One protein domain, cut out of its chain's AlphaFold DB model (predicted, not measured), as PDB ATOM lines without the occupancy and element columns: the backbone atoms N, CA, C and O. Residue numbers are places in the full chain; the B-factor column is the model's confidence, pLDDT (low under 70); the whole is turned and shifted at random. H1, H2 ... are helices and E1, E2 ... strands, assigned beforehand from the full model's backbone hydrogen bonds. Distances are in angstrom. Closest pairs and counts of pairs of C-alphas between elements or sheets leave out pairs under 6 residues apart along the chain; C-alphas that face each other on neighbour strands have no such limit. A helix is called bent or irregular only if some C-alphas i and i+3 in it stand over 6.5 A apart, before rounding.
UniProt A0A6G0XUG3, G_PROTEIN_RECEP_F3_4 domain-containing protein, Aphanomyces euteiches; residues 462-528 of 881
ATOM      1  N   ASN A 462     -42.679 -12.040   0.237       94.50
ATOM      2  CA  ASN A 462     -44.037 -11.569   0.004       94.50
ATOM      3  C   ASN A 462     -44.910 -12.731  -0.470       94.50
ATOM      4  O   ASN A 462     -44.411 -13.784  -0.870       94.50
ATOM      5  N   TYR A 463     -46.224 -12.542  -0.423       94.25
ATOM      6  CA  TYR A 463     -47.160 -13.546  -0.903       94.25
ATOM      7  C   TYR A 463     -48.299 -12.927  -1.703       94.25
ATOM      8  O   TYR A 463     -48.683 -11.776  -1.485       94.25
ATOM      9  N   THR A 464     -48.851 -13.717  -2.615       94.88
ATOM     10  CA  THR A 464     -50.066 -13.405  -3.365       94.88
ATOM     11  C   THR A 464     -51.131 -14.457  -3.069       94.88
ATOM     12  O   THR A 464     -50.826 -15.588  -2.680       94.88
ATOM     13  N   LEU A 465     -52.399 -14.060  -3.195       94.50
ATOM     14  CA  LEU A 465     -53.552 -14.919  -2.933       94.50
ATOM     15  C   LEU A 465     -54.312 -15.163  -4.230       94.50
ATOM     16  O   LEU A 465     -54.602 -14.216  -4.960       94.50
ATOM     17  N   SER A 466     -54.684 -16.415  -4.481       93.38
ATOM     18  CA  SER A 466     -55.589 -16.796  -5.568       93.38
ATOM     19  C   SER A 466     -56.725 -17.691  -5.058       93.38
ATOM     20  O   SER A 466     -56.605 -18.347  -4.020       93.38
ATOM     21  N   GLY A 467     -57.860 -17.678  -5.769       88.56
ATOM     22  CA  GLY A 467     -59.040 -18.480  -5.423       88.56
ATOM     23  C   GLY A 467     -59.891 -17.931  -4.269       88.56
ATOM     24  O   GLY A 467     -60.574 -18.707  -3.608       88.56
ATOM     25  N   CYS A 468     -59.867 -16.617  -4.002       89.50
ATOM     26  CA  CYS A 468     -60.577 -16.030  -2.853       89.50
ATOM     27  C   CYS A 468     -62.095 -16.278  -2.849       89.50
ATOM     28  O   CYS A 468     -62.663 -16.407  -1.763       89.50
ATOM     29  N   ASP A 469     -62.712 -16.426  -4.023       86.81
ATOM     30  CA  ASP A 469     -64.152 -16.677  -4.176       86.81
ATOM     31  C   ASP A 469     -64.526 -18.170  -4.089       86.81
ATOM     32  O   ASP A 469     -65.702 -18.517  -4.002       86.81
ATOM     33  N   GLY A 470     -63.538 -19.071  -4.109       82.81
ATOM     34  CA  GLY A 470     -63.739 -20.519  -4.010       82.81
ATOM     35  C   GLY A 470     -63.652 -21.041  -2.575       82.81
ATOM     36  O   GLY A 470     -63.421 -20.281  -1.644       82.81
ATOM     37  N   SER A 471     -63.792 -22.356  -2.382       79.31
ATOM     38  CA  SER A 471     -63.608 -23.035  -1.084       79.31
ATOM     39  C   SER A 471     -62.141 -23.347  -0.750       79.31
ATOM     40  O   SER A 471     -61.794 -23.507   0.419       79.31
ATOM     41  N   SER A 472     -61.266 -23.384  -1.761       86.88
ATOM     42  CA  SER A 472     -59.824 -23.609  -1.630       86.88
ATOM     43  C   SER A 472     -59.052 -22.393  -2.131       86.88
ATOM     44  O   SER A 472     -59.305 -21.908  -3.235       86.88
ATOM     45  N   ARG A 473     -58.129 -21.888  -1.309       92.12
ATOM     46  CA  ARG A 473     -57.316 -20.702  -1.592       92.12
ATOM     47  C   ARG A 473     -55.863 -21.118  -1.657       92.12
ATOM     48  O   ARG A 473     -55.446 -22.022  -0.931       92.12
ATOM     49  N   VAL A 474     -55.092 -20.451  -2.507       92.88
ATOM     50  CA  VAL A 474     -53.665 -20.734  -2.665       92.88
ATOM     51  C   VAL A 474     -52.857 -19.495  -2.317       92.88
ATOM     52  O   VAL A 474     -53.086 -18.417  -2.867       92.88
ATOM     53  N   VAL A 475     -51.899 -19.669  -1.412       94.00
ATOM     54  CA  VAL A 475     -50.872 -18.685  -1.078       94.00
ATOM     55  C   VAL A 475     -49.624 -19.016  -1.885       94.00
ATOM     56  O   VAL A 475     -49.049 -20.095  -1.733       94.00
ATOM     57  N   GLN A 476     -49.216 -18.106  -2.763       94.44
ATOM     58  CA  GLN A 476     -47.976 -18.221  -3.533       94.44
ATOM     59  C   GLN A 476     -46.924 -17.286  -2.948       94.44
ATOM     60  O   GLN A 476     -47.238 -16.156  -2.586       94.44
ATOM     61  N   PHE A 477     -45.683 -17.758  -2.860       94.31
ATOM     62  CA  PHE A 477     -44.579 -17.028  -2.246       94.31
ATOM     63  C   PHE A 477     -43.649 -16.448  -3.305       94.31
ATOM     64  O   PHE A 477     -43.371 -17.090  -4.314       94.31
ATOM     65  N   GLN A 478     -43.137 -15.250  -3.044       94.56
ATOM     66  CA  GLN A 478     -42.116 -14.588  -3.853       94.56
ATOM     67  C   GLN A 478     -41.157 -13.826  -2.941       94.56
ATOM     68  O   GLN A 478     -41.556 -13.366  -1.875       94.56
ATOM     69  N   TRP A 479     -39.895 -13.661  -3.326       95.38
ATOM     70  CA  TRP A 479     -38.976 -12.837  -2.538       95.38
ATOM     71  C   TRP A 479     -39.440 -11.377  -2.533       95.38
ATOM     72  O   TRP A 479     -39.902 -10.864  -3.549       95.38
ATOM     73  N   ALA A 480     -39.326 -10.701  -1.388       94.88
ATOM     74  CA  ALA A 480     -39.663  -9.282  -1.278       94.88
ATOM     75  C   ALA A 480     -38.714  -8.416  -2.120       94.88
ATOM     76  O   ALA A 480     -39.154  -7.470  -2.766       94.88
ATOM     77  N   VAL A 481     -37.428  -8.788  -2.145       93.44
ATOM     78  CA  VAL A 481     -36.415  -8.231  -3.050       93.44
ATOM     79  C   VAL A 481     -35.695  -9.406  -3.728       93.44
ATOM     80  O   VAL A 481     -34.767  -9.974  -3.135       93.44
ATOM     81  N   PRO A 482     -36.166  -9.844  -4.911       93.38
ATOM     82  CA  PRO A 482     -35.539 -10.926  -5.666       93.38
ATOM     83  C   PRO A 482     -34.200 -10.484  -6.266       93.38
ATOM     84  O   PRO A 482     -34.000  -9.300  -6.540       93.38
ATOM     85  N   ASP A 483     -33.287 -11.430  -6.489       91.94
ATOM     86  CA  ASP A 483     -32.043 -11.148  -7.208       91.94
ATOM     87  C   ASP A 483     -32.360 -10.726  -8.663       91.94
ATOM     88  O   ASP A 483     -33.113 -11.425  -9.350       91.94
ATOM     89  N   PRO A 484     -31.809  -9.595  -9.151       91.06
ATOM     90  CA  PRO A 484     -32.086  -9.066 -10.489       91.06
ATOM     91  C   PRO A 484     -31.701 -10.009 -11.630       91.06
ATOM     92  O   PRO A 484     -32.275  -9.931 -12.713       91.06
ATOM     93  N   THR A 485     -30.709 -10.876 -11.410       89.38
ATOM     94  CA  THR A 485     -30.249 -11.852 -12.408       89.38
ATOM     95  C   THR A 485     -30.968 -13.188 -12.280       89.38
ATOM     96  O   THR A 485     -31.084 -13.922 -13.260       89.38
ATOM     97  N   ASN A 486     -31.480 -13.509 -11.087       90.50
ATOM     98  CA  ASN A 486     -32.218 -14.738 -10.830       90.50
ATOM     99  C   ASN A 486     -33.304 -14.545  -9.761       90.50
ATOM    100  O   ASN A 486     -33.059 -14.683  -8.562       90.50
ATOM    101  N   SER A 487     -34.547 -14.353 -10.200       90.62
ATOM    102  CA  SER A 487     -35.679 -14.058  -9.315       90.62
ATOM    103  C   SER A 487     -36.056 -15.173  -8.327       90.62
ATOM    104  O   SER A 487     -36.836 -14.932  -7.403       90.62
ATOM    105  N   SER A 488     -35.490 -16.376  -8.474       91.50
ATOM    106  CA  SER A 488     -35.646 -17.474  -7.508       91.50
ATOM    107  C   SER A 488     -34.796 -17.318  -6.241       91.50
ATOM    108  O   SER A 488     -35.025 -18.040  -5.267       91.50
ATOM    109  N   LEU A 489     -33.848 -16.378  -6.218       92.00
ATOM    110  CA  LEU A 489     -32.934 -16.140  -5.102       92.00
ATOM    111  C   LEU A 489     -33.242 -14.813  -4.388       92.00
ATOM    112  O   LEU A 489     -33.679 -13.855  -5.030       92.00
ATOM    113  N   PRO A 490     -32.995 -14.719  -3.069       94.44
ATOM    114  CA  PRO A 490     -33.098 -13.460  -2.341       94.44
ATOM    115  C   PRO A 490     -31.898 -12.546  -2.626       94.44
ATOM    116  O   PRO A 490     -30.766 -13.019  -2.738       94.44
ATOM    117  N   TYR A 491     -32.119 -11.227  -2.660       92.94
ATOM    118  CA  TYR A 491     -31.036 -10.264  -2.908       92.94
ATOM    119  C   TYR A 491     -30.463  -9.596  -1.649       92.94
ATOM    120  O   TYR A 491     -29.275  -9.262  -1.612       92.94
ATOM    121  N   VAL A 492     -31.294  -9.427  -0.614       93.56
ATOM    122  CA  VAL A 492     -30.992  -8.636   0.601       93.56
ATOM    123  C   VAL A 492     -30.783  -9.479   1.869       93.56
ATOM    124  O   VAL A 492     -30.531  -8.934   2.940       93.56
ATOM    125  N   CYS A 493     -30.870 -10.805   1.768       94.31
ATOM    126  CA  CYS A 493     -30.646 -11.740   2.872       94.31
ATOM    127  C   CYS A 493     -29.900 -12.990   2.375       94.31
ATOM    128  O   CYS A 493     -29.909 -13.282   1.179       94.31
ATOM    129  N   ASP A 494     -29.240 -13.723   3.277       94.00
ATOM    130  CA  ASP A 494     -28.596 -15.005   2.955       94.00
ATOM    131  C   ASP A 494     -28.565 -15.967   4.157       94.00
ATOM    132  O   ASP A 494     -28.181 -15.600   5.275       94.00
ATOM    133  N   GLY A 495     -28.933 -17.227   3.905       93.25
ATOM    134  CA  GLY A 495     -29.142 -18.254   4.931       93.25
ATOM    135  C   GLY A 495     -30.552 -18.222   5.532       93.25
ATOM    136  O   GLY A 495     -31.373 -17.390   5.167       93.25
ATOM    137  N   GLY A 496     -30.856 -19.139   6.448       92.50
ATOM    138  CA  GLY A 496     -32.211 -19.392   6.931       92.50
ATOM    139  C   GLY A 496     -33.023 -20.084   5.841       92.50
ATOM    140  O   GLY A 496     -32.766 -21.244   5.514       92.50
ATOM    141  N   ILE A 497     -33.965 -19.354   5.246       91.69
ATOM    142  CA  ILE A 497     -34.735 -19.815   4.085       91.69
ATOM    143  C   ILE A 497     -33.934 -19.525   2.813       91.69
ATOM    144  O   ILE A 497     -33.695 -18.372   2.477       91.69
ATOM    145  N   ILE A 498     -33.523 -20.566   2.093       89.75
ATOM    146  CA  ILE A 498     -32.747 -20.430   0.843       89.75
ATOM    147  C   ILE A 498     -33.575 -20.700  -0.420       89.75
ATOM    148  O   ILE A 498     -33.121 -20.427  -1.524       89.75
ATOM    149  N   SER A 499     -34.788 -21.221  -0.254       91.06
ATOM    150  CA  SER A 499     -35.742 -21.507  -1.322       91.06
ATOM    151  C   SER A 499     -37.135 -21.115  -0.853       91.06
ATOM    152  O   SER A 499     -37.487 -21.375   0.300       91.06
ATOM    153  N   LEU A 500     -37.927 -20.509  -1.735       91.75
ATOM    154  CA  LEU A 500     -39.305 -20.144  -1.416       91.75
ATOM    155  C   LEU A 500     -40.111 -21.395  -1.023       91.75
ATOM    156  O   LEU A 500     -39.925 -22.448  -1.643       91.75
ATOM    157  N   PRO A 501     -41.002 -21.304  -0.018       91.31
ATOM    158  CA  PRO A 501     -41.911 -22.396   0.292       91.31
ATOM    159  C   PRO A 501     -42.781 -22.753  -0.923       91.31
ATOM    160  O   PRO A 501     -43.096 -21.875  -1.735       91.31
ATOM    161  N   PRO A 502     -43.205 -24.021  -1.055       90.44
ATOM    162  CA  PRO A 502     -44.156 -24.401  -2.090       90.44
ATOM    163  C   PRO A 502     -45.499 -23.671  -1.892       90.44
ATOM    164  O   PRO A 502     -45.814 -23.262  -0.770       90.44
ATOM    165  N   PRO A 503     -46.321 -23.522  -2.950       91.56
ATOM    166  CA  PRO A 503     -47.648 -22.931  -2.824       91.56
ATOM    167  C   PRO A 503     -48.478 -23.638  -1.749       91.56
ATOM    168  O   PRO A 503     -48.662 -24.855  -1.794       91.56
ATOM    169  N   TRP A 504     -48.994 -22.871  -0.792       90.50
ATOM    170  CA  TRP A 504     -49.749 -23.403   0.338       90.50
ATOM    171  C   TRP A 504     -51.251 -23.307   0.064       90.50
ATOM    172  O   TRP A 504     -51.765 -22.227  -0.230       90.50
ATOM    173  N   LYS A 505     -51.953 -24.443   0.124       89.88
ATOM    174  CA  LYS A 505     -53.407 -24.522  -0.066       89.88
ATOM    175  C   LYS A 505     -54.114 -24.535   1.286       89.88
ATOM    176  O   LYS A 505     -53.714 -25.285   2.169       89.88
ATOM    177  N   THR A 506     -55.169 -23.740   1.431       90.56
ATOM    178  CA  THR A 506     -55.889 -23.581   2.703       90.56
ATOM    179  C   THR A 506     -57.385 -23.345   2.494       90.56
ATOM    180  O   THR A 506     -57.807 -22.754   1.493       90.56
ATOM    181  N   SER A 507     -58.197 -23.825   3.438       90.50
ATOM    182  CA  SER A 507     -59.632 -23.535   3.517       90.50
ATOM    183  C   SER A 507     -59.923 -22.171   4.153       90.50
ATOM    184  O   SER A 507     -61.058 -21.694   4.094       90.50
ATOM    185  N   ARG A 508     -58.915 -21.497   4.727       90.31
ATOM    186  CA  ARG A 508     -59.067 -20.186   5.375       90.31
ATOM    187  C   ARG A 508     -59.412 -19.097   4.365       90.31
ATOM    188  O   ARG A 508     -58.936 -19.080   3.231       90.31
ATOM    189  N   SER A 509     -60.243 -18.149   4.794       90.44
ATOM    190  CA  SER A 509     -60.645 -17.026   3.948       90.44
ATOM    191  C   SER A 509     -59.469 -16.082   3.680       90.44
ATOM    192  O   SER A 509     -58.593 -15.893   4.524       90.44
ATOM    193  N   CYS A 510     -59.475 -15.408   2.527       92.31
ATOM    194  CA  CYS A 510     -58.440 -14.422   2.203       92.31
ATOM    195  C   CYS A 510     -58.369 -13.270   3.223       92.31
ATOM    196  O   CYS A 510     -57.290 -12.733   3.460       92.31
ATOM    197  N   ALA A 511     -59.493 -12.898   3.847       92.88
ATOM    198  CA  ALA A 511     -59.507 -11.917   4.932       92.88
ATOM    199  C   ALA A 511     -58.707 -12.415   6.146       92.88
ATOM    200  O   ALA A 511     -57.843 -11.698   6.643       92.88
ATOM    201  N   TRP A 512     -58.925 -13.669   6.554       92.88
ATOM    202  CA  TRP A 512     -58.209 -14.275   7.674       92.88
ATOM    203  C   TRP A 512     -56.705 -14.396   7.400       92.88
ATOM    204  O   TRP A 512     -55.899 -14.049   8.264       92.88
ATOM    205  N   ILE A 513     -56.320 -14.816   6.187       92.62
ATOM    206  CA  ILE A 513     -54.911 -14.957   5.782       92.62
ATOM    207  C   ILE A 513     -54.183 -13.608   5.873       92.62
ATOM    208  O   ILE A 513     -53.062 -13.540   6.377       92.62
ATOM    209  N   ARG A 514     -54.821 -12.511   5.449       92.81
ATOM    210  CA  ARG A 514     -54.196 -11.180   5.507       92.81
ATOM    211  C   ARG A 514     -53.924 -10.710   6.933       92.81
ATOM    212  O   ARG A 514     -52.874 -10.121   7.172       92.81
ATOM    213  N   THR A 515     -54.826 -10.982   7.876       94.38
ATOM    214  CA  THR A 515     -54.708 -10.485   9.257       94.38
ATOM    215  C   THR A 515     -53.906 -11.403  10.183       94.38
ATOM    216  O   THR A 515     -53.389 -10.928  11.188       94.38
ATOM    217  N   HIS A 516     -53.741 -12.691   9.855       92.88
ATOM    218  CA  HIS A 516     -53.112 -13.691  10.740       92.88
ATOM    219  C   HIS A 516     -51.775 -14.238  10.221       92.88
ATOM    220  O   HIS A 516     -51.425 -15.391  10.472       92.88
ATOM    221  N   ARG A 517     -50.991 -13.417   9.506       91.19
ATOM    222  CA  ARG A 517     -49.706 -13.837   8.912       91.19
ATOM    223  C   ARG A 517     -48.741 -14.490   9.902       91.19
ATOM    224  O   ARG A 517     -48.118 -15.487   9.556       91.19
ATOM    225  N   GLY A 518     -48.638 -13.967  11.123       89.62
ATOM    226  CA  GLY A 518     -47.763 -14.538  12.154       89.62
ATOM    227  C   GLY A 518     -48.150 -15.961  12.572       89.62
ATOM    228  O   GLY A 518     -47.288 -16.723  12.995       89.62
ATOM    229  N   THR A 519     -49.423 -16.334  12.415       88.88
ATOM    230  CA  THR A 519     -49.948 -17.648  12.795       88.88
ATOM    231  C   THR A 519     -49.729 -18.683  11.698       88.88
ATOM    232  O   THR A 519     -49.225 -19.763  11.985       88.88
ATOM    233  N   TRP A 520     -50.085 -18.368  10.446       90.00
ATOM    234  CA  TRP A 520     -50.052 -19.360   9.366       90.00
ATOM    235  C   TRP A 520     -48.723 -19.442   8.621       90.00
ATOM    236  O   TRP A 520     -48.417 -20.488   8.058       90.00
ATOM    237  N   ALA A 521     -47.914 -18.377   8.598       89.69
ATOM    238  CA  ALA A 521     -46.652 -18.399   7.858       89.69
ATOM    239  C   ALA A 521     -45.715 -19.531   8.339       89.69
ATOM    240  O   ALA A 521     -45.224 -20.281   7.498       89.69
ATOM    241  N   PRO A 522     -45.519 -19.773   9.652       88.50
ATOM    242  CA  PRO A 522     -44.714 -20.907  10.111       88.50
ATOM    243  C   PRO A 522     -45.204 -22.273   9.607       88.50
ATOM    244  O   PRO A 522     -44.387 -23.179   9.436       88.50
ATOM    245  N   TRP A 523     -46.505 -22.423   9.318       89.00
ATOM    246  CA  TRP A 523     -47.069 -23.688   8.845       89.00
ATOM    247  C   TRP A 523     -46.510 -24.134   7.500       89.00
ATOM    248  O   TRP A 523     -46.465 -25.328   7.206       89.00
ATOM    249  N   THR A 524     -46.013 -23.194   6.699       87.56
ATOM    250  CA  THR A 524     -45.500 -23.473   5.355       87.56
ATOM    251  C   THR A 524     -44.037 -23.917   5.348       87.56
ATOM    252  O   THR A 524     -43.499 -24.220   4.288       87.56
ATOM    253  N   LEU A 525     -43.380 -23.973   6.514       84.50
ATOM    254  CA  LEU A 525     -41.986 -24.403   6.692       84.50
ATOM    255  C   LEU A 525     -41.895 -25.810   7.314       84.50
ATOM    256  O   LEU A 525     -41.108 -26.033   8.230       84.50
ATOM    257  N   ASN A 526     -42.702 -26.755   6.817       75.56
ATOM    258  CA  ASN A 526     -42.820 -28.143   7.304       75.56
ATOM    259  C   ASN A 526     -43.416 -28.308   8.719       75.56
ATOM    260  O   ASN A 526     -43.195 -29.337   9.350       75.56
ATOM    261  N   ASN A 527     -44.205 -27.338   9.197       81.62
ATOM    262  CA  ASN A 527     -44.856 -27.380  10.516       81.62
ATOM    263  C   ASN A 527     -46.385 -27.205  10.410       81.62
ATOM    264  O   ASN A 527     -46.910 -26.197  10.883       81.62
ATOM    265  N   PRO A 528     -47.119 -28.132   9.771       83.81
ATOM    266  CA  PRO A 528     -48.560 -27.988   9.564       83.81
ATOM    267  C   PRO A 528     -49.334 -27.849  10.892       83.81
ATOM    268  O   PRO A 528     -48.892 -28.378  11.917       83.81
TER     269      PRO A 528
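This is residues 462 to 528 of the 881 residues of the protein "G_PROTEIN_RECEP_F3_4 domain-containing protein" of Aphanomyces euteiches (UniProt A0A6G0XUG3). A narrow three-stranded sheet has two short helices, H1 and H2, grazing it, and a long loop, residues 480 to 503, reaches out past one end and folds back. The printed part has 67 residues with strands E1, E2, E3, then H1, H2; the class is mixed, with 29 residues, under half, in named elements. E1 E2 E3 form a meander, each strand antiparallel to the one before. It is elongated, 36 by 22 by 18 A, and only just compact, close to loose, with radius of gyration of the C-alphas 12.9 A.

E1, residues 462 to 466, and E2, residues 473 to 479, form a hairpin; N 464 and O 476 are within hydrogen-bond range, 2.9 A. E2 and E3, residues 504 to 506, form another, with N 475 and O 504 at 2.8 A. H1, residues 510 to 515, only grazes the sheet; its closest C-alphas to E1 are Cys 510 and Leu 465, 7.1 A. H2, residues 517 to 524, only grazes it too; its closest C-alphas to E3 are Thr 524 and Trp 504, 6.6 A. The helices are close but not clearly touching, their closest C-alphas, Ile 513 and Trp 520, 7.5 A apart. Every O i to N i+4 pair is within hydrogen-bond range in H1, but 1 of 4 in H2, beside 2 of 5 O i to N i+3 pairs.

E1 begins at C-alpha 462 (-44.037, -11.569, 0.004); E2 measures 20.0 A from first to last C-alpha. H2, 11.1 A, ends at C-alpha 524 (-45.500, -23.473, 5.355) and is only just irregular: C-alphas 519 and 522 are 6.7 A apart.

The C-alphas farthest apart, Ser 471 and Thr 485, are 37.0 A apart. E2 to E3 is a long link. The printed part has no cut, and no printed residue is under 70 in pLDDT.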